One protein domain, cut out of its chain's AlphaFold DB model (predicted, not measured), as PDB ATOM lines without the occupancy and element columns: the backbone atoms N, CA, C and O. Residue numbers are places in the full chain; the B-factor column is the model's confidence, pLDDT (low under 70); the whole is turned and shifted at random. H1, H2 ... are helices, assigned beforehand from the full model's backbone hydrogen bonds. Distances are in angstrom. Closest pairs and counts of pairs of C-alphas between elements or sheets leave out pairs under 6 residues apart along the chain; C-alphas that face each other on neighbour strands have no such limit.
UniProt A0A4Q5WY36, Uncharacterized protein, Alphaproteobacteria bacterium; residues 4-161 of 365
ATOM      1  N   LEU A   4     -12.936  24.139  -5.576       57.78
ATOM      2  CA  LEU A   4     -13.357  24.655  -6.878       57.78
ATOM      3  C   LEU A   4     -12.952  26.124  -7.062       57.78
ATOM      4  O   LEU A   4     -12.386  26.472  -8.091       57.78
ATOM      5  N   PHE A   5     -13.146  26.971  -6.045       65.69
ATOM      6  CA  PHE A   5     -12.748  28.380  -6.108       65.69
ATOM      7  C   PHE A   5     -11.235  28.545  -6.314       65.69
ATOM      8  O   PHE A   5     -10.799  29.341  -7.142       65.69
ATOM      9  N   LEU A   6     -10.415  27.745  -5.624       67.62
ATOM     10  CA  LEU A   6      -8.960  27.761  -5.811       67.62
ATOM     11  C   LEU A   6      -8.540  27.285  -7.210       67.62
ATOM     12  O   LEU A   6      -7.577  27.814  -7.764       67.62
ATOM     13  N   ILE A   7      -9.248  26.307  -7.776       66.62
ATOM     14  CA  ILE A   7      -9.017  25.819  -9.141       66.62
ATOM     15  C   ILE A   7      -9.381  26.907 -10.157       66.62
ATOM     16  O   ILE A   7      -8.563  27.229 -11.014       66.62
ATOM     17  N   VAL A   8     -10.544  27.544 -10.007       67.38
ATOM     18  CA  VAL A   8     -10.981  28.661 -10.860       67.38
ATOM     19  C   VAL A   8      -9.965  29.800 -10.831       67.38
ATOM     20  O   VAL A   8      -9.568  30.293 -11.881       67.38
ATOM     21  N   LEU A   9      -9.451  30.170  -9.655       69.50
ATOM     22  CA  LEU A   9      -8.413  31.197  -9.552       69.50
ATOM     23  C   LEU A   9      -7.102  30.811 -10.257       69.50
ATOM     24  O   LEU A   9      -6.407  31.681 -10.777       69.50
ATOM     25  N   ARG A  10      -6.739  29.525 -10.283       68.62
ATOM     26  CA  ARG A  10      -5.560  29.048 -11.027       68.62
ATOM     27  C   ARG A  10      -5.774  29.089 -12.538       68.62
ATOM     28  O   ARG A  10      -4.812  29.357 -13.247       68.62
ATOM     29  N   LEU A  11      -7.005  28.862 -12.998       64.19
ATOM     30  CA  LEU A  11      -7.382  28.934 -14.412       64.19
ATOM     31  C   LEU A  11      -7.487  30.378 -14.915       64.19
ATOM     32  O   LEU A  11      -6.991  30.677 -15.993       64.19
ATOM     33  N   LEU A  12      -8.098  31.274 -14.133       62.50
ATOM     34  CA  LEU A  12      -8.279  32.685 -14.499       62.50
ATOM     35  C   LEU A  12      -6.977  33.491 -14.421       62.50
ATOM     36  O   LEU A  12      -6.780  34.425 -15.191       62.50
ATOM     37  N   PHE A  13      -6.079  33.121 -13.506       71.38
ATOM     38  CA  PHE A  13      -4.799  33.798 -13.299       71.38
ATOM     39  C   PHE A  13      -3.646  32.792 -13.397       71.38
ATOM     40  O   PHE A  13      -3.022  32.467 -12.376       71.38
ATOM     41  N   PRO A  14      -3.357  32.244 -14.592       63.31
ATOM     42  CA  PRO A  14      -2.332  31.214 -14.750       63.31
ATOM     43  C   PRO A  14      -0.933  31.764 -14.438       63.31
ATOM     44  O   PRO A  14      -0.171  31.121 -13.711       63.31
ATOM     45  N   TYR A  15      -0.646  32.989 -14.888       71.50
ATOM     46  CA  TYR A  15       0.661  33.639 -14.743       71.50
ATOM     47  C   TYR A  15       0.690  34.757 -13.689       71.50
ATOM     48  O   TYR A  15       1.755  35.050 -13.146       71.50
ATOM     49  N   ASP A  16      -0.464  35.326 -13.326       84.44
ATOM     50  CA  ASP A  16      -0.562  36.394 -12.324       84.44
ATOM     51  C   ASP A  16      -0.749  35.829 -10.900       84.44
ATOM     52  O   ASP A  16      -1.857  35.641 -10.385       84.44
ATOM     53  N   LYS A  17       0.378  35.518 -10.250       86.00
ATOM     54  CA  LYS A  17       0.398  34.931  -8.899       86.00
ATOM     55  C   LYS A  17      -0.101  35.912  -7.830       86.00
ATOM     56  O   LYS A  17      -0.751  35.476  -6.878       86.00
ATOM     57  N   VAL A  18       0.168  37.211  -7.981       88.62
ATOM     58  CA  VAL A  18      -0.268  38.240  -7.021       88.62
ATOM     59  C   VAL A  18      -1.751  38.551  -7.203       88.62
ATOM     60  O   VAL A  18      -2.477  38.629  -6.211       88.62
ATOM     61  N   GLY A  19      -2.239  38.626  -8.443       86.50
ATOM     62  CA  GLY A  19      -3.664  38.708  -8.764       86.50
ATOM     63  C   GLY A  19      -4.450  37.540  -8.175       86.50
ATOM     64  O   GLY A  19      -5.457  37.747  -7.498       86.50
ATOM     65  N   ARG A  20      -3.922  36.314  -8.279       84.69
ATOM     66  CA  ARG A  20      -4.510  35.133  -7.625       84.69
ATOM     67  C   ARG A  20      -4.619  35.296  -6.105       84.69
ATOM     68  O   ARG A  20      -5.674  35.033  -5.525       84.69
ATOM     69  N   SER A  21      -3.541  35.736  -5.455       86.88
ATOM     70  CA  SER A  21      -3.520  36.034  -4.017       86.88
ATOM     71  C   SER A  21      -4.522  37.132  -3.639       86.88
ATOM     72  O   SER A  21      -5.189  37.035  -2.605       86.88
ATOM     73  N   ARG A  22      -4.662  38.167  -4.475       89.88
ATOM     74  CA  ARG A  22      -5.603  39.277  -4.280       89.88
ATOM     75  C   ARG A  22      -7.049  38.802  -4.334       89.88
ATOM     76  O   ARG A  22      -7.815  39.134  -3.432       89.88
ATOM     77  N   GLU A  23      -7.414  38.011  -5.338       85.00
ATOM     78  CA  GLU A  23      -8.772  37.476  -5.469       85.00
ATOM     79  C   GLU A  23      -9.113  36.479  -4.363       85.00
ATOM     80  O   GLU A  23     -10.212  36.516  -3.807       85.00
ATOM     81  N   PHE A  24      -8.147  35.654  -3.953       86.81
ATOM     82  CA  PHE A  24      -8.309  34.812  -2.773       86.81
ATOM     83  C   PHE A  24      -8.639  35.648  -1.530       86.81
ATOM     84  O   PHE A  24      -9.601  35.359  -0.817       86.81
ATOM     85  N   MET A  25      -7.869  36.711  -1.281       88.62
ATOM     86  CA  MET A  25      -8.102  37.592  -0.137       88.62
ATOM     87  C   MET A  25      -9.418  38.366  -0.247       88.62
ATOM     88  O   MET A  25     -10.061  38.586   0.778       88.62
ATOM     89  N   ARG A  26      -9.852  38.732  -1.460       87.94
ATOM     90  CA  ARG A  26     -11.162  39.349  -1.709       87.94
ATOM     91  C   ARG A  26     -12.294  38.423  -1.273       87.94
ATOM     92  O   ARG A  26     -13.121  38.833  -0.464       87.94
ATOM     93  N   GLY A  27     -12.289  37.180  -1.759       83.81
ATOM     94  CA  GLY A  27     -13.301  36.181  -1.411       83.81
ATOM     95  C   GLY A  27     -13.289  35.844   0.080       83.81
ATOM     96  O   GLY A  27     -14.340  35.786   0.715       83.81
ATOM     97  N   TRP A  28     -12.100  35.708   0.676       86.88
ATOM     98  CA  TRP A  28     -11.965  35.483   2.115       86.88
ATOM     99  C   TRP A  28     -12.535  36.644   2.941       86.88
ATOM    100  O   TRP A  28     -13.322  36.426   3.859       86.88
ATOM    101  N   LEU A  29     -12.180  37.884   2.603       90.44
ATOM    102  CA  LEU A  29     -12.679  39.066   3.300       90.44
ATOM    103  C   LEU A  29     -14.200  39.213   3.149       90.44
ATOM    104  O   LEU A  29     -14.868  39.520   4.131       90.44
ATOM    105  N   GLN A  30     -14.745  38.972   1.954       88.12
ATOM    106  CA  GLN A  30     -16.192  38.980   1.712       88.12
ATOM    107  C   GLN A  30     -16.913  37.930   2.559       88.12
ATOM    108  O   GLN A  30     -17.935  38.241   3.160       88.12
ATOM    109  N   MET A  31     -16.356  36.722   2.666       87.75
ATOM    110  CA  MET A  31     -16.903  35.656   3.504       87.75
ATOM    111  C   MET A  31     -16.955  36.069   4.985       87.75
ATOM    112  O   MET A  31     -18.011  35.975   5.603       87.75
ATOM    113  N   VAL A  32     -15.850  36.587   5.539       89.44
ATOM    114  CA  VAL A  32     -15.800  37.021   6.950       89.44
ATOM    115  C   VAL A  32     -16.716  38.227   7.201       89.44
ATOM    116  O   VAL A  32     -17.383  38.292   8.229       89.44
ATOM    117  N   MET A  33     -16.787  39.170   6.255       87.81
ATOM    118  CA  MET A  33     -17.734  40.293   6.304       87.81
ATOM    119  C   MET A  33     -19.184  39.815   6.284       87.81
ATOM    120  O   MET A  33     -19.990  40.332   7.049       87.81
ATOM    121  N   GLY A  34     -19.507  38.812   5.464       87.19
ATOM    122  CA  GLY A  34     -20.845  38.230   5.387       87.19
ATOM    123  C   GLY A  34     -21.332  37.690   6.730       87.19
ATOM    124  O   GLY A  34     -22.493  37.876   7.073       87.19
ATOM    125  N   TRP A  35     -20.443  37.111   7.543       88.25
ATOM    126  CA  TRP A  35     -20.809  36.640   8.883       88.25
ATOM    127  C   TRP A  35     -21.234  37.769   9.815       88.25
ATOM    128  O   TRP A  35     -22.164  37.589  10.583       88.25
ATOM    129  N   VAL A  36     -20.578  38.928   9.747       88.81
ATOM    130  CA  VAL A  36     -20.835  40.067  10.646       88.81
ATOM    131  C   VAL A  36     -21.955  40.979  10.122       88.81
ATOM    132  O   VAL A  36     -22.380  41.888  10.823       88.81
ATOM    133  N   MET A  37     -22.438  40.750   8.899       84.50
ATOM    134  CA  MET A  37     -23.561  41.487   8.299       84.50
ATOM    135  C   MET A  37     -24.893  40.734   8.387       84.50
ATOM    136  O   MET A  37     -25.940  41.323   8.140       84.50
ATOM    137  N   ASP A  38     -24.860  39.446   8.724       86.25
ATOM    138  CA  ASP A  38     -26.042  38.609   8.910       86.25
ATOM    139  C   ASP A  38     -26.604  38.807  10.332       86.25
ATOM    140  O   ASP A  38     -25.916  38.459  11.300       86.25
ATOM    141  N   PRO A  39     -27.836  39.336  10.485       83.25
ATOM    142  CA  PRO A  39     -28.437  39.615  11.789       83.25
ATOM    143  C   PRO A  39     -28.483  38.404  12.722       83.25
ATOM    144  O   PRO A  39     -28.335  38.566  13.930       83.25
ATOM    145  N   ILE A  40     -28.636  37.195  12.169       84.19
ATOM    146  CA  ILE A  40     -28.681  35.956  12.954       84.19
ATOM    147  C   ILE A  40     -27.323  35.713  13.612       84.19
ATOM    148  O   ILE A  40     -27.235  35.451  14.807       84.19
ATOM    149  N   ASN A  41     -26.242  35.866  12.848       85.38
ATOM    150  CA  ASN A  41     -24.901  35.655  13.381       85.38
ATOM    151  C   ASN A  41     -24.494  36.769  14.348       85.38
ATOM    152  O   ASN A  41     -23.735  36.503  15.271       85.38
ATOM    153  N   ILE A  42     -24.972  38.005  14.148       87.94
ATOM    154  CA  ILE A  42     -24.728  39.106  15.089       87.94
ATOM    155  C   ILE A  42     -25.304  38.762  16.463       87.94
ATOM    156  O   ILE A  42     -24.575  38.896  17.441       87.94
ATOM    157  N   ALA A  43     -26.546  38.270  16.523       85.25
ATOM    158  CA  ALA A  43     -27.157  37.820  17.774       85.25
ATOM    159  C   ALA A  43     -26.324  36.704  18.427       85.25
ATOM    160  O   ALA A  43     -25.929  36.828  19.585       85.25
ATOM    161  N   ASP A  44     -25.915  35.694  17.647       86.25
ATOM    162  CA  ASP A  44     -25.040  34.624  18.147       86.25
ATOM    163  C   ASP A  44     -23.711  35.182  18.713       86.25
ATOM    164  O   ASP A  44     -23.228  34.747  19.758       86.25
ATOM    165  N   PHE A  45     -23.099  36.174  18.058       89.75
ATOM    166  CA  PHE A  45     -21.870  36.802  18.553       89.75
ATOM    167  C   PHE A  45     -22.088  37.653  19.812       89.75
ATOM    168  O   PHE A  45     -21.136  37.874  20.566       89.75
ATOM    169  N   GLU A  46     -23.284  38.189  20.033       88.00
ATOM    170  CA  GLU A  46     -23.604  38.938  21.250       88.00
ATOM    171  C   GLU A  46     -23.756  37.995  22.446       88.00
ATOM    172  O   GLU A  46     -23.148  38.250  23.493       88.00
ATOM    173  N   ASP A  47     -24.448  36.876  22.238       88.88
ATOM    174  CA  ASP A  47     -24.791  35.912  23.281       88.88
ATOM    175  C   ASP A  47     -23.626  34.970  23.627       88.88
ATOM    176  O   ASP A  47     -23.382  34.676  24.802       88.88
ATOM    177  N   TYR A  48     -22.839  34.543  22.631       88.56
ATOM    178  CA  TYR A  48     -21.827  33.499  22.812       88.56
ATOM    179  C   TYR A  48     -20.383  34.042  22.734       88.56
ATOM    180  O   TYR A  48     -19.886  34.441  21.673       88.56
ATOM    181  N   PRO A  49     -19.617  34.041  23.850       87.75
ATOM    182  CA  PRO A  49     -18.228  34.505  23.847       87.75
ATOM    183  C   PRO A  49     -17.291  33.605  23.028       87.75
ATOM    184  O   PRO A  49     -16.283  34.101  22.518       87.75
ATOM    185  N   GLU A  50     -17.614  32.321  22.879       85.75
ATOM    186  CA  GLU A  50     -16.855  31.362  22.067       85.75
ATOM    187  C   GLU A  50     -16.917  31.702  20.574       85.75
ATOM    188  O   GLU A  50     -15.891  31.717  19.890       85.75
ATOM    189  N   ASP A  51     -18.086  32.118  20.090       85.25
ATOM    190  CA  ASP A  51     -18.277  32.577  18.716       85.25
ATOM    191  C   ASP A  51     -17.478  33.861  18.440       85.25
ATOM    192  O   ASP A  51     -16.860  34.015  17.380       85.25
ATOM    193  N   ARG A  52     -17.374  34.764  19.427       90.94
ATOM    194  CA  ARG A  52     -16.485  35.940  19.332       90.94
ATOM    195  C   ARG A  52     -15.007  35.565  19.333       90.94
ATOM    196  O   ARG A  52     -14.224  36.186  18.613       90.94
ATOM    197  N   ALA A  53     -14.607  34.586  20.140       87.69
ATOM    198  CA  ALA A  53     -13.243  34.050  20.165       87.69
ATOM    199  C   ALA A  53     -12.851  33.420  18.817       87.69
ATOM    200  O   ALA A  53     -11.726  33.599  18.332       87.69
ATOM    201  N   TRP A  54     -13.800  32.738  18.180       86.94
ATOM    202  CA  TRP A  54     -13.660  32.164  16.849       86.94
ATOM    203  C   TRP A  54     -13.566  33.236  15.752       86.94
ATOM    204  O   TRP A  54     -12.658  33.194  14.909       86.94
ATOM    205  N   LEU A  55     -14.450  34.240  15.792       90.81
ATOM    206  CA  LEU A  55     -14.432  35.377  14.867       90.81
ATOM    207  C   LEU A  55     -13.126  36.172  14.996       90.81
ATOM    208  O   LEU A  55     -12.525  36.562  13.995       90.81
ATOM    209  N   GLU A  56     -12.635  36.361  16.221       92.94
ATOM    210  CA  GLU A  56     -11.336  36.980  16.481       92.94
ATOM    211  C   GLU A  56     -10.185  36.209  15.822       92.94
ATOM    212  O   GLU A  56      -9.285  36.828  15.242       92.94
ATOM    213  N   GLY A  57     -10.214  34.874  15.881       90.06
ATOM    214  CA  GLY A  57      -9.262  34.018  15.175       90.06
ATOM    215  C   GLY A  57      -9.254  34.310  13.675       90.06
ATOM    216  O   GLY A  57      -8.200  34.594  13.099       90.06
ATOM    217  N   HIS A  58     -10.434  34.336  13.051       90.44
ATOM    218  CA  HIS A  58     -10.594  34.601  11.617       90.44
ATOM    219  C   HIS A  58     -10.163  36.011  11.214       90.44
ATOM    220  O   HIS A  58      -9.492  36.187  10.192       90.44
ATOM    221  N   ILE A  59     -10.482  37.022  12.024       92.62
ATOM    222  CA  ILE A  59     -10.020  38.393  11.797       92.62
ATOM    223  C   ILE A  59      -8.493  38.442  11.858       92.62
ATOM    224  O   ILE A  59      -7.878  39.022  10.969       92.62
ATOM    225  N   ALA A  60      -7.860  37.792  12.837       91.00
ATOM    226  CA  ALA A  60      -6.403  37.760  12.936       91.00
ATOM    227  C   ALA A  60      -5.734  37.037  11.753       91.00
ATOM    228  O   ALA A  60      -4.733  37.523  11.225       91.00
ATOM    229  N   ALA A  61      -6.302  35.918  11.291       89.25
ATOM    230  CA  ALA A  61      -5.830  35.236  10.085       89.25
ATOM    231  C   ALA A  61      -5.973  36.126   8.836       89.25
ATOM    232  O   ALA A  61      -5.086  36.153   7.983       89.25
ATOM    233  N   THR A  62      -7.049  36.914   8.759       91.62
ATOM    234  CA  THR A  62      -7.275  37.885   7.677       91.62
ATOM    235  C   THR A  62      -6.279  39.044   7.738       91.62
ATOM    236  O   THR A  62      -5.764  39.456   6.702       91.62
ATOM    237  N   GLU A  63      -5.957  39.551   8.933       93.56
ATOM    238  CA  GLU A  63      -4.915  40.568   9.126       93.56
ATOM    239  C   GLU A  63      -3.554  40.068   8.634       93.56
ATOM    240  O   GLU A  63      -2.877  40.781   7.894       93.56
ATOM    241  N   TYR A  64      -3.188  38.832   8.983       91.44
ATOM    242  CA  TYR A  64      -1.963  38.200   8.494       91.44
ATOM    243  C   TYR A  64      -1.982  38.008   6.970       91.44
ATOM    244  O   TYR A  64      -1.044  38.399   6.279       91.44
ATOM    245  N   GLY A  65      -3.076  37.484   6.410       90.50
ATOM    246  CA  GLY A  65      -3.219  37.324   4.961       90.50
ATOM    247  C   GLY A  65      -3.127  38.652   4.199       90.50
ATOM    248  O   GLY A  65      -2.540  38.705   3.119       90.50
ATOM    249  N   MET A  66      -3.650  39.739   4.776       94.44
ATOM    250  CA  MET A  66      -3.542  41.084   4.212       94.44
ATOM    251  C   MET A  66      -2.098  41.598   4.236       94.44
ATOM    252  O   MET A  66      -1.653  42.195   3.261       94.44
ATOM    253  N   GLN A  67      -1.353  41.352   5.317       91.88
ATOM    254  CA  GLN A  67       0.073  41.694   5.399       91.88
ATOM    255  C   GLN A  67       0.885  40.990   4.310       91.88
ATOM    256  O   GLN A  67       1.651  41.641   3.598       91.88
ATOM    257  N   VAL A  68       0.672  39.681   4.152       92.44
ATOM    258  CA  VAL A  68       1.307  38.879   3.099       92.44
ATOM    259  C   VAL A  68       0.972  39.445   1.721       92.44
ATOM    260  O   VAL A  68       1.875  39.652   0.920       92.44
ATOM    261  N   LEU A  69      -0.294  39.784   1.460       94.19
ATOM    262  CA  LEU A  69      -0.706  40.343   0.171       94.19
ATOM    263  C   LEU A  69      -0.048  41.701  -0.131       94.19
ATOM    264  O   LEU A  69       0.380  41.935  -1.258       94.19
ATOM    265  N   VAL A  70       0.045  42.596   0.860       95.38
ATOM    266  CA  VAL A  70       0.748  43.886   0.705       95.38
ATOM    267  C   VAL A  70       2.210  43.653   0.333       95.38
ATOM    268  O   VAL A  70       2.736  44.338  -0.540       95.38
ATOM    269  N   TRP A  71       2.860  42.686   0.978       94.56
ATOM    270  CA  TRP A  71       4.254  42.339   0.721       94.56
ATOM    271  C   TRP A  71       4.455  41.700  -0.660       94.56
ATOM    272  O   TRP A  71       5.350  42.114  -1.393       94.56
ATOM    273  N   GLU A  72       3.597  40.749  -1.048       92.44
ATOM    274  CA  GLU A  72       3.594  40.127  -2.382       92.44
ATOM    275  C   GLU A  72       3.464  41.203  -3.473       92.44
ATOM    276  O   GLU A  72       4.261  41.239  -4.412       92.44
ATOM    277  N   ARG A  73       2.523  42.144  -3.302       95.38
ATOM    278  CA  ARG A  73       2.307  43.256  -4.238       95.38
ATOM    279  C   ARG A  73       3.470  44.250  -4.261       95.38
ATOM    280  O   ARG A  73       3.836  44.729  -5.328       95.38
ATOM    281  N   ALA A  74       4.084  44.547  -3.118       95.38
ATOM    282  CA  ALA A  74       5.251  45.431  -3.054       95.38
ATOM    283  C   ALA A  74       6.455  44.850  -3.812       95.38
ATOM    284  O   ALA A  74       7.163  45.573  -4.510       95.38
ATOM    285  N   ARG A  75       6.671  43.536  -3.713       94.00
ATOM    286  CA  ARG A  75       7.725  42.838  -4.462       94.00
ATOM    287  C   ARG A  75       7.488  42.863  -5.959       94.00
ATOM    288  O   ARG A  75       8.427  43.105  -6.710       94.00
ATOM    289  N   GLU A  76       6.248  42.639  -6.373       93.88
ATOM    290  CA  GLU A  76       5.849  42.731  -7.774       93.88
ATOM    291  C   GLU A  76       6.102  44.133  -8.342       93.88
ATOM    292  O   GLU A  76       6.679  44.254  -9.416       93.88
ATOM    293  N   MET A  77       5.791  45.195  -7.586       94.81
ATOM    294  CA  MET A  77       6.112  46.581  -7.972       94.81
ATOM    295  C   MET A  77       7.619  46.837  -8.152       94.81
ATOM    296  O   MET A  77       8.001  47.754  -8.874       94.81
ATOM    297  N   LEU A  78       8.475  46.048  -7.499       93.38
ATOM    298  CA  LEU A  78       9.934  46.111  -7.626       93.38
ATOM    299  C   LEU A  78      10.498  45.111  -8.653       93.38
ATOM    300  O   LEU A  78      11.716  44.995  -8.763       93.38
ATOM    301  N   GLY A  79       9.648  44.362  -9.365       92.25
ATOM    302  CA  GLY A  79      10.080  43.329 -10.313       92.25
ATOM    303  C   GLY A  79      10.773  42.129  -9.653       92.25
ATOM    304  O   GLY A  79      11.554  41.431 -10.296       92.25
ATOM    305  N   LEU A  80      10.533  41.888  -8.360       88.56
ATOM    306  CA  LEU A  80      11.174  40.805  -7.615       88.56
ATOM    307  C   LEU A  80      10.462  39.470  -7.821       88.56
ATOM    308  O   LEU A  80       9.242  39.440  -7.996       88.56
ATOM    309  N   PRO A  81      11.193  38.342  -7.718       86.75
ATOM    310  CA  PRO A  81      10.585  37.032  -7.862       86.75
ATOM    311  C   PRO A  81       9.495  36.826  -6.808       86.75
ATOM    312  O   PRO A  81       9.650  37.193  -5.633       86.75
ATOM    313  N   PHE A  82       8.395  36.216  -7.248       86.56
ATOM    314  CA  PHE A  82       7.291  35.834  -6.383       86.56
ATOM    315  C   PHE A  82       7.741  34.756  -5.395       86.56
ATOM    316  O   PHE A  82       8.265  33.717  -5.798       86.56
ATOM    317  N   ILE A  83       7.475  34.987  -4.113       85.75
ATOM    318  CA  ILE A  83       7.720  34.028  -3.038       85.75
ATOM    319  C   ILE A  83       6.372  33.717  -2.405       85.75
ATOM    320  O   ILE A  83       5.685  34.619  -1.928       85.75
ATOM    321  N   PHE A  84       6.000  32.440  -2.412       81.94
ATOM    322  CA  PHE A  84       4.769  31.994  -1.784       81.94
ATOM    323  C   PHE A  84       4.947  31.941  -0.267       81.94
ATOM    324  O   PHE A  84       5.778  31.180   0.229       81.94
ATOM    325  N   ILE A  85       4.136  32.708   0.461       83.25
ATOM    326  CA  ILE A  85       4.052  32.617   1.919       83.25
ATOM    327  C   ILE A  85       2.740  31.909   2.280       83.25
ATOM    328  O   ILE A  85       1.660  32.370   1.881       83.25
ATOM    329  N   PRO A  86       2.794  30.789   3.023       75.81
ATOM    330  CA  PRO A  86       1.595  30.059   3.398       75.81
ATOM    331  C   PRO A  86       0.709  30.910   4.312       75.81
ATOM    332  O   PRO A  86       1.155  31.512   5.286       75.81
ATOM    333  N   ARG A  87      -0.588  30.944   3.999       80.62
ATOM    334  CA  ARG A  87      -1.607  31.607   4.825       80.62
ATOM    335  C   ARG A  87      -2.055  30.668   5.947       80.62
ATOM    336  O   ARG A  87      -1.993  29.448   5.807       80.62
ATOM    337  N   GLN A  88      -2.547  31.232   7.050       76.62
ATOM    338  CA  GLN A  88      -3.078  30.441   8.164       76.62
ATOM    339  C   GLN A  88      -4.332  29.679   7.715       76.62
ATOM    340  O   GLN A  88      -5.383  30.277   7.508       76.62
ATOM    341  N   HIS A  89      -4.212  28.358   7.545       61.38
ATOM    342  CA  HIS A  89      -5.314  27.515   7.068       61.38
ATOM    343  C   HIS A  89      -6.367  27.258   8.162       61.38
ATOM    344  O   HIS A  89      -7.545  27.078   7.855       61.38
ATOM    345  N   SER A  90      -5.955  27.251   9.431       67.38
ATOM    346  CA  SER A  90      -6.842  27.084  10.584       67.38
ATOM    347  C   SER A  90      -6.608  28.231  11.566       67.38
ATOM    348  O   SER A  90      -5.580  28.248  12.255       67.38
ATOM    349  N   PRO A  91      -7.490  29.241  11.591       75.12
ATOM    350  CA  PRO A  91      -7.388  30.326  12.550       75.12
ATOM    351  C   PRO A  91      -7.560  29.770  13.964       75.12
ATOM    352  O   PRO A  91      -8.605  29.221  14.299       75.12
ATOM    353  N   LYS A  92      -6.525  29.895  14.798       75.00
ATOM    354  CA  LYS A  92      -6.589  29.441  16.194       75.00
ATOM    355  C   LYS A  92      -7.629  30.258  16.962       75.00
ATOM    356  O   LYS A  92      -7.702  31.477  16.774       75.00
ATOM    357  N   TYR A  93      -8.363  29.606  17.864       72.75
ATOM    358  CA  TYR A  93      -9.196  30.291  18.849       72.75
ATOM    359  C   TYR A  93      -8.339  31.269  19.651       72.75
ATOM    360  O   TYR A  93      -7.217  30.963  20.063       72.75
ATOM    361  N   ARG A  94      -8.852  32.482  19.831       79.31
ATOM    362  CA  ARG A  94      -8.197  33.536  20.608       79.31
ATOM    363  C   ARG A  94      -9.142  34.015  21.688       79.31
ATOM    364  O   ARG A  94     -10.339  33.784  21.616       79.31
ATOM    365  N   ARG A  95      -8.615  34.736  22.675       82.19
ATOM    366  CA  ARG A  95      -9.451  35.362  23.703       82.19
ATOM    367  C   ARG A  95     -10.543  36.217  23.052       82.19
ATOM    368  O   ARG A  95     -10.237  37.041  22.184       82.19
ATOM    369  N   SER A  96     -11.780  36.026  23.502       82.81
ATOM    370  CA  SER A  96     -12.930  36.796  23.039       82.81
ATOM    371  C   SER A  96     -12.685  38.293  23.240       82.81
ATOM    372  O   SER A  96     -12.107  38.743  24.235       82.81
ATOM    373  N   LYS A  97     -13.072  39.079  22.237       89.81
ATOM    374  CA  LYS A  97     -13.024  40.542  22.274       89.81
ATOM    375  C   LYS A  97     -14.418  41.084  22.033       89.81
ATOM    376  O   LYS A  97     -15.251  40.414  21.434       89.81
ATOM    377  N   ASP A  98     -14.624  42.322  22.461       92.81
ATOM    378  CA  ASP A  98     -15.868  43.047  22.228       92.81
ATOM    379  C   ASP A  98     -16.227  43.099  20.730       92.81
ATOM    380  O   ASP A  98     -15.377  43.411  19.885       92.81
ATOM    381  N   LEU A  99     -17.492  42.819  20.411       92.00
ATOM    382  CA  LEU A  99     -17.997  42.695  19.043       92.00
ATOM    383  C   LEU A  99     -17.792  43.993  18.255       92.00
ATOM    384  O   LEU A  99     -17.310  43.964  17.121       92.00
ATOM    385  N   ARG A 100     -18.021  45.154  18.882       92.75
ATOM    386  CA  ARG A 100     -17.781  46.467  18.253       92.75
ATOM    387  C   ARG A 100     -16.326  46.625  17.807       92.75
ATOM    388  O   ARG A 100     -16.041  47.180  16.741       92.75
ATOM    389  N   ARG A 101     -15.382  46.104  18.596       94.50
ATOM    390  CA  ARG A 101     -13.951  46.107  18.258       94.50
ATOM    391  C   ARG A 101     -13.640  45.162  17.097       94.50
ATOM    392  O   ARG A 101     -12.809  45.521  16.257       94.50
ATOM    393  N   LEU A 102     -14.286  43.996  17.039       92.88
ATOM    394  CA  LEU A 102     -14.161  43.043  15.929       92.88
ATOM    395  C   LEU A 102     -14.655  43.666  14.615       92.88
ATOM    396  O   LEU A 102     -13.890  43.746  13.652       92.88
ATOM    397  N   VAL A 103     -15.868  44.229  14.614       92.50
ATOM    398  CA  VAL A 103     -16.475  44.894  13.446       92.50
ATOM    399  C   VAL A 103     -15.611  46.061  12.960       92.50
ATOM    400  O   VAL A 103     -15.340  46.198  11.762       92.50
ATOM    401  N   ARG A 104     -15.093  46.886  13.881       95.06
ATOM    402  CA  ARG A 104     -14.203  48.006  13.539       95.06
ATOM    403  C   ARG A 104     -12.919  47.536  12.857       95.06
ATOM    404  O   ARG A 104     -12.473  48.167  11.897       95.06
ATOM    405  N   ARG A 105     -12.303  46.452  13.342       94.62
ATOM    406  CA  ARG A 105     -11.092  45.885  12.725       94.62
ATOM    407  C   ARG A 105     -11.377  45.329  11.341       94.62
ATOM    408  O   ARG A 105     -10.610  45.604  10.422       94.62
ATOM    409  N   LEU A 106     -12.493  44.632  11.176       93.75
ATOM    410  CA  LEU A 106     -12.889  44.078   9.890       93.75
ATOM    411  C   LEU A 106     -13.195  45.181   8.858       93.75
ATOM    412  O   LEU A 106     -12.699  45.147   7.734       93.75
ATOM    413  N   THR A 107     -13.876  46.249   9.282       93.31
ATOM    414  CA  THR A 107     -14.095  47.448   8.454       93.31
ATOM    415  C   THR A 107     -12.770  48.105   8.051       93.31
ATOM    416  O   THR A 107     -12.588  48.532   6.909       93.31
ATOM    417  N   GLN A 108     -11.804  48.180   8.974       95.31
ATOM    418  CA  GLN A 108     -10.473  48.702   8.667       95.31
ATOM    419  C   GLN A 108      -9.717  47.802   7.679       95.31
ATOM    420  O   GLN A 108      -9.022  48.329   6.812       95.31
ATOM    421  N   LEU A 109      -9.866  46.478   7.764       95.06
ATOM    422  CA  LEU A 109      -9.299  45.543   6.790       95.06
ATOM    423  C   LEU A 109      -9.882  45.748   5.396       95.06
ATOM    424  O   LEU A 109      -9.116  45.824   4.441       95.06
ATOM    425  N   ALA A 110     -11.196  45.934   5.280       93.81
ATOM    426  CA  ALA A 110     -11.826  46.237   3.997       93.81
ATOM    427  C   ALA A 110     -11.295  47.539   3.382       93.81
ATOM    428  O   ALA A 110     -10.941  47.582   2.203       93.81
ATOM    429  N   ARG A 111     -11.126  48.582   4.201       95.31
ATOM    430  CA  ARG A 111     -10.486  49.833   3.763       95.31
ATOM    431  C   ARG A 111      -9.029  49.629   3.347       95.31
ATOM    432  O   ARG A 111      -8.591  50.235   2.374       95.31
ATOM    433  N   ASN A 112      -8.272  48.807   4.072       94.31
ATOM    434  CA  ASN A 112      -6.886  48.495   3.719       94.31
ATOM    435  C   ASN A 112      -6.816  47.731   2.396       94.31
ATOM    436  O   ASN A 112      -5.977  48.056   1.566       94.31
ATOM    437  N   PHE A 113      -7.717  46.774   2.175       94.94
ATOM    438  CA  PHE A 113      -7.814  46.026   0.926       94.94
ATOM    439  C   PHE A 113      -8.113  46.943  -0.265       94.94
ATOM    440  O   PHE A 113      -7.468  46.843  -1.303       94.94
ATOM    441  N   HIS A 114      -9.019  47.908  -0.094       94.00
ATOM    442  CA  HIS A 114      -9.295  48.910  -1.127       94.00
ATOM    443  C   HIS A 114      -8.090  49.830  -1.406       94.00
ATOM    444  O   HIS A 114      -7.913  50.308  -2.520       94.00
ATOM    445  N   ASN A 115      -7.226  50.047  -0.410       94.94
ATOM    446  CA  ASN A 115      -5.995  50.833  -0.527       94.94
ATOM    447  C   ASN A 115      -4.737  49.962  -0.714       94.94
ATOM    448  O   ASN A 115      -3.637  50.413  -0.383       94.94
ATOM    449  N   LEU A 116      -4.884  48.727  -1.213       94.88
ATOM    450  CA  LEU A 116      -3.794  47.753  -1.314       94.88
ATOM    451  C   LEU A 116      -2.580  48.316  -2.059       94.88
ATOM    452  O   LEU A 116      -1.481  48.273  -1.518       94.88
ATOM    453  N   ASP A 117      -2.774  48.899  -3.244       95.12
ATOM    454  CA  ASP A 117      -1.664  49.414  -4.057       95.12
ATOM    455  C   ASP A 117      -0.922  50.566  -3.363       95.12
ATOM    456  O   ASP A 117       0.305  50.616  -3.374       95.12
ATOM    457  N   LYS A 118      -1.639  51.454  -2.660       96.94
ATOM    458  CA  LYS A 118      -1.019  52.536  -1.871       96.94
ATOM    459  C   LYS A 118      -0.222  52.000  -0.679       96.94
ATOM    460  O   LYS A 118       0.781  52.586  -0.279       96.94
ATOM    461  N   LEU A 119      -0.688  50.918  -0.053       97.00
ATOM    462  CA  LEU A 119       0.044  50.248   1.024       97.00
ATOM    463  C   LEU A 119       1.288  49.544   0.481       97.00
ATOM    464  O   LEU A 119       2.360  49.702   1.060       97.00
ATOM    465  N   ALA A 120       1.148  48.834  -0.635       96.75
ATOM    466  CA  ALA A 120       2.228  48.122  -1.300       96.75
ATOM    467  C   ALA A 120       3.321  49.074  -1.797       96.75
ATOM    468  O   ALA A 120       4.488  48.815  -1.531       96.75
ATOM    469  N   ALA A 121       2.961  50.217  -2.391       96.75
ATOM    470  CA  ALA A 121       3.917  51.237  -2.826       96.75
ATOM    471  C   ALA A 121       4.807  51.718  -1.668       96.75
ATOM    472  O   ALA A 121       6.027  51.710  -1.772       96.75
ATOM    473  N   ARG A 122       4.216  52.018  -0.502       96.50
ATOM    474  CA  ARG A 122       4.988  52.432   0.686       96.50
ATOM    475  C   ARG A 122       5.929  51.345   1.204       96.50
ATOM    476  O   ARG A 122       6.983  51.658   1.757       96.50
ATOM    477  N   VAL A 123       5.530  50.081   1.084       94.19
ATOM    478  CA  VAL A 123       6.383  48.944   1.447       94.19
ATOM    479  C   VAL A 123       7.493  48.761   0.410       94.19
ATOM    480  O   VAL A 123       8.636  48.557   0.805       94.19
ATOM    481  N   ALA A 124       7.203  48.930  -0.880       94.69
ATOM    482  CA  ALA A 124       8.185  48.886  -1.960       94.69
ATOM    483  C   ALA A 124       9.241  49.996  -1.819       94.69
ATOM    484  O   ALA A 124      10.434  49.714  -1.887       94.69
ATOM    485  N   ASP A 125       8.831  51.230  -1.515       94.88
ATOM    486  CA  ASP A 125       9.742  52.358  -1.267       94.88
ATOM    487  C   ASP A 125      10.661  52.108  -0.067       94.88
ATOM    488  O   ASP A 125      11.809  52.549  -0.023       94.88
ATOM    489  N   ARG A 126      10.155  51.410   0.956       91.81
ATOM    490  CA  ARG A 126      10.972  50.993   2.096       91.81
ATOM    491  C   ARG A 126      11.966  49.907   1.691       91.81
ATOM    492  O   ARG A 126      13.150  50.083   1.943       91.81
ATOM    493  N   MET A 127      11.503  48.842   1.036       92.12
ATOM    494  CA  MET A 127      12.357  47.748   0.557       92.12
ATOM    495  C   MET A 127      13.466  48.244  -0.374       92.12
ATOM    496  O   MET A 127      14.586  47.748  -0.308       92.12
ATOM    497  N   ARG A 128      13.163  49.224  -1.234       91.06
ATOM    498  CA  ARG A 128      14.149  49.871  -2.104       91.06
ATOM    499  C   ARG A 128      15.227  50.568  -1.275       91.06
ATOM    500  O   ARG A 128      16.391  50.246  -1.431       91.06
ATOM    501  N   ARG A 129      14.833  51.421  -0.322       91.25
ATOM    502  CA  ARG A 129      15.781  52.119   0.564       91.25
ATOM    503  C   ARG A 129      16.642  51.170   1.393       91.25
ATOM    504  O   ARG A 129      17.818  51.441   1.575       91.25
ATOM    505  N   GLU A 130      16.066  50.084   1.902       87.19
ATOM    506  CA  GLU A 130      16.810  49.066   2.656       87.19
ATOM    507  C   GLU A 130      17.863  48.371   1.781       87.19
ATOM    508  O   GLU A 130      18.966  48.118   2.247       87.19
ATOM    509  N   ARG A 131      17.556  48.124   0.501       83.12
ATOM    510  CA  ARG A 131      18.512  47.573  -0.471       83.12
ATOM    511  C   ARG A 131      19.583  48.568  -0.896       83.12
ATOM    512  O   ARG A 131      20.739  48.187  -1.009       83.12
ATOM    513  N   ASP A 132      19.206  49.823  -1.114       85.50
ATOM    514  CA  ASP A 132      20.151  50.880  -1.483       85.50
ATOM    515  C   ASP A 132      21.127  51.179  -0.329       85.50
ATOM    516  O   ASP A 132      22.277  51.541  -0.565       85.50
ATOM    517  N   ALA A 133      20.675  51.012   0.920       84.75
ATOM    518  CA  ALA A 133      21.493  51.185   2.118       84.75
ATOM    519  C   ALA A 133      22.469  50.021   2.373       84.75
ATOM    520  O   ALA A 133      23.470  50.230   3.056       84.75
ATOM    521  N   ASP A 134      22.195  48.825   1.843       76.81
ATOM    522  CA  ASP A 134      23.057  47.648   1.989       76.81
ATOM    523  C   ASP A 134      23.126  46.833   0.678       76.81
ATOM    524  O   ASP A 134      22.498  45.775   0.539       76.81
ATOM    525  N   PRO A 135      23.869  47.333  -0.329       63.19
ATOM    526  CA  PRO A 135      23.903  46.742  -1.667       63.19
ATOM    527  C   PRO A 135      24.644  45.395  -1.735       63.19
ATOM    528  O   PRO A 135      24.600  44.736  -2.773       63.19
ATOM    529  N   LEU A 136      25.331  44.977  -0.661       57.50
ATOM    530  CA  LEU A 136      26.211  43.800  -0.631       57.50
ATOM    531  C   LEU A 136      25.634  42.602   0.136       57.50
ATOM    532  O   LEU A 136      26.326  41.591   0.280       57.50
ATOM    533  N   VAL A 137      24.374  42.651   0.585       54.88
ATOM    534  CA  VAL A 137      23.712  41.464   1.146       54.88
ATOM    535  C   VAL A 137      23.540  40.426   0.036       54.88
ATOM    536  O   VAL A 137      22.572  40.451  -0.728       54.88
ATOM    537  N   LEU A 138      24.480  39.475  -0.032       48.22
ATOM    538  CA  LEU A 138      24.253  38.149  -0.603       48.22
ATOM    539  C   LEU A 138      22.887  37.698  -0.106       48.22
ATOM    540  O   LEU A 138      22.668  37.687   1.102       48.22
ATOM    541  N   ALA A 139      21.962  37.398  -1.015       47.19
ATOM    542  CA  ALA A 139      20.613  36.976  -0.674       47.19
ATOM    543  C   ALA A 139      20.677  35.689   0.163       47.19
ATOM    544  O   ALA A 139      20.606  34.585  -0.376       47.19
ATOM    545  N   VAL A 140      20.859  35.824   1.479       40.06
ATOM    546  CA  VAL A 140      20.871  34.703   2.403       40.06
ATOM    547  C   VAL A 140      19.455  34.162   2.367       40.06
ATOM    548  O   VAL A 140      18.504  34.789   2.838       40.06
ATOM    549  N   PHE A 141      19.306  33.011   1.725       43.62
ATOM    550  CA  PHE A 141      18.081  32.233   1.719       43.62
ATOM    551  C   PHE A 141      17.912  31.641   3.125       43.62
ATOM    552  O   PHE A 141      18.239  30.488   3.384       43.62
ATOM    553  N   ILE A 142      17.467  32.462   4.076       40.84
ATOM    554  CA  ILE A 142      17.079  32.001   5.411       40.84
ATOM    555  C   ILE A 142      15.660  31.421   5.285       40.84
ATOM    556  O   ILE A 142      14.812  32.058   4.662       40.84
ATOM    557  N   PRO A 143      15.347  30.233   5.827       39.12
ATOM    558  CA  PRO A 143      13.976  29.732   5.836       39.12
ATOM    559  C   PRO A 143      13.052  30.731   6.567       39.12
ATOM    560  O   PRO A 143      13.168  30.977   7.763       39.12
ATOM    561  N   TYR A 144      12.165  31.365   5.795       47.59
ATOM    562  CA  TYR A 144      11.562  32.684   6.050       47.59
ATOM    563  C   TYR A 144      10.171  32.629   6.723       47.59
ATOM    564  O   TYR A 144       9.232  33.299   6.293       47.59
ATOM    565  N   THR A 145       9.980  31.833   7.777       45.44
ATOM    566  CA  THR A 145       8.667  31.740   8.457       45.44
ATOM    567  C   THR A 145       8.486  32.737   9.606       45.44
ATOM    568  O   THR A 145       7.368  33.205   9.825       45.44
ATOM    569  N   GLU A 146       9.554  33.140  10.300       40.16
ATOM    570  CA  GLU A 146       9.442  33.965  11.520       40.16
ATOM    571  C   GLU A 146       9.692  35.466  11.286       40.16
ATOM    572  O   GLU A 146       8.983  36.315  11.833       40.16
ATOM    573  N   GLN A 147      10.619  35.825  10.393       42.47
ATOM    574  CA  GLN A 147      10.965  37.228  10.131       42.47
ATOM    575  C   GLN A 147       9.864  38.011   9.398       42.47
ATOM    576  O   GLN A 147       9.655  39.185   9.692       42.47
ATOM    577  N   CYS A 148       9.103  37.382   8.493       45.91
ATOM    578  CA  CYS A 148       8.024  38.061   7.761       45.91
ATOM    579  C   CYS A 148       6.853  38.462   8.669       45.91
ATOM    580  O   CYS A 148       6.292  39.546   8.504       45.91
ATOM    581  N   ALA A 149       6.503  37.616   9.642       42.84
ATOM    582  CA  ALA A 149       5.450  37.917  10.606       42.84
ATOM    583  C   ALA A 149       5.877  39.045  11.560       42.84
ATOM    584  O   ALA A 149       5.105  39.972  11.793       42.84
ATOM    585  N   LEU A 150       7.125  39.021  12.043       40.25
ATOM    586  CA  LEU A 150       7.666  40.059  12.925       40.25
ATOM    587  C   LEU A 150       7.797  41.419  12.219       40.25
ATOM    588  O   LEU A 150       7.360  42.434  12.764       40.25
ATOM    589  N   HIS A 151       8.301  41.455  10.980       45.16
ATOM    590  CA  HIS A 151       8.413  42.708  10.225       45.16
ATOM    591  C   HIS A 151       7.050  43.296   9.841       45.16
ATOM    592  O   HIS A 151       6.857  44.509   9.923       45.16
ATOM    593  N   ALA A 152       6.079  42.460   9.468       44.50
ATOM    594  CA  ALA A 152       4.748  42.934   9.102       44.50
ATOM    595  C   ALA A 152       3.917  43.418  10.307       44.50
ATOM    596  O   ALA A 152       3.150  44.380  10.181       44.50
ATOM    597  N   VAL A 153       4.100  42.804  11.485       45.53
ATOM    598  CA  VAL A 153       3.499  43.257  12.750       45.53
ATOM    599  C   VAL A 153       4.083  44.609  13.175       45.53
ATOM    600  O   VAL A 153       3.311  45.541  13.416       45.53
ATOM    601  N   LEU A 154       5.412  44.772  13.140       44.56
ATOM    602  CA  LEU A 154       6.081  46.058  13.402       44.56
ATOM    603  C   LEU A 154       5.629  47.168  12.431       44.56
ATOM    604  O   LEU A 154       5.424  48.316  12.829       44.56
ATOM    605  N   LEU A 155       5.409  46.833  11.155       46.59
ATOM    606  CA  LEU A 155       4.941  47.769  10.122       46.59
ATOM    607  C   LEU A 155       3.521  48.300  10.381       46.59
ATOM    608  O   LEU A 155       3.254  49.486  10.164       46.59
ATOM    609  N   LEU A 156       2.603  47.456  10.857       48.03
ATOM    610  CA  LEU A 156       1.241  47.886  11.193       48.03
ATOM    611  C   LEU A 156       1.168  48.628  12.528       48.03
ATOM    612  O   LEU A 156       0.331  49.523  12.670       48.03
ATOM    613  N   GLU A 157       2.040  48.313  13.484       45.88
ATOM    614  CA  GLU A 157       2.173  49.088  14.720       45.88
ATOM    615  C   GLU A 157       2.714  50.495  14.453       45.88
ATOM    616  O   GLU A 157       2.118  51.467  14.921       45.88
ATOM    617  N   ALA A 158       3.723  50.646  13.590       41.34
ATOM    618  CA  ALA A 158       4.213  51.961  13.173       41.34
ATOM    619  C   ALA A 158       3.116  52.814  12.496       41.34
ATOM    620  O   ALA A 158       2.996  54.014  12.757       41.34
ATOM    621  N   LEU A 159       2.251  52.194  11.683       40.62
ATOM    622  CA  LEU A 159       1.107  52.872  11.058       40.62
ATOM    623  C   LEU A 159      -0.024  53.202  12.051       40.62
ATOM    624  O   LEU A 159      -0.733  54.192  11.856       40.62
ATOM    625  N   ARG A 160      -0.196  52.418  13.126       44.94
ATOM    626  CA  ARG A 160      -1.125  52.737  14.229       44.94
ATOM    627  C   ARG A 160      -0.612  53.904  15.073       44.94
ATOM    628  O   ARG A 160      -1.402  54.786  15.403       44.94
ATOM    629  N   CYS A 161       0.692  53.968  15.334       38.66
ATOM    630  CA  CYS A 161       1.315  55.055  16.091       38.66
ATOM    631  C   CYS A 161       1.264  56.409  15.357       38.66
ATOM    632  O   CYS A 161       1.178  57.452  15.999       38.66
TER     633      CYS A 161
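Overview. This is residues 4 to 161 of the 365 residues of an uncharacterized protein of Alphaproteobacteria bacterium (UniProt A0A4Q5WY36). Three helices, H4, the longest, with H2 and H5, pack side by side as a bundle; short H3 turns the chain between H2 and H4 at one end, and H1 folds back beside the start of H2. At the bundle's other end H6 slants away from the last part of H4, residues 129 to 143 stick out, and H7 crosses over H4 more loosely. The printed part has 158 residues with seven named helices, H1 to H7, and no named strand: all helix, compact, radius of gyration of the C-alphas 17.3 A, spans 57 by 40 by 28 A.

Arrangement. H4, residues 49 to 77, touches H2, residues 17 to 37, at a shallow tilt of 24 degrees, opposite ways; their closest C-alphas, Val 18 and Arg 73, are 6.3 A apart. H5, residues 99 to 114, touches H4 at 17 degrees, the same way, closest at C-alphas Ile 59 and Leu 106, 6.6 A. H6, residues 116 to 133, touches H4 with residues 116 to 124 alone, closest at C-alphas Ala 74 and Ala 120, 4.4 A. H1, residues 4 to 12, forms a hairpin with H2. H3, residues 39 to 47, touches both H2 and H4 only at the corner by their links: H2 only just, with 3 pairs of C-alphas within 8 A, the closest those of Val 36 and Ile 42, 6.0 A apart, and H4 with 4 such pairs, the closest those of Phe 45 and Arg 52, 5.5 A apart. H7, residues 147 to 161, is close to but not clearly touching H4, about perpendicular at 79 degrees. Every O i to N i+4 pair is within hydrogen-bond range but in H2, 16 of 17.

Along the chain. H4 measures 41.8 A from C-alpha 49 at (-18.228, 34.505, 23.847), H2 30.2 A, H6 25.7 A. H7 ends at C-alpha 161, (1.315, 55.055, 16.091).

Size, cuts and confidence. The printed part has no cut. The links H4 to H5 and H6 to H7 are long. Residues 4 to 12, 14, 89 to 90 and 135 to 161 have pLDDT under 70.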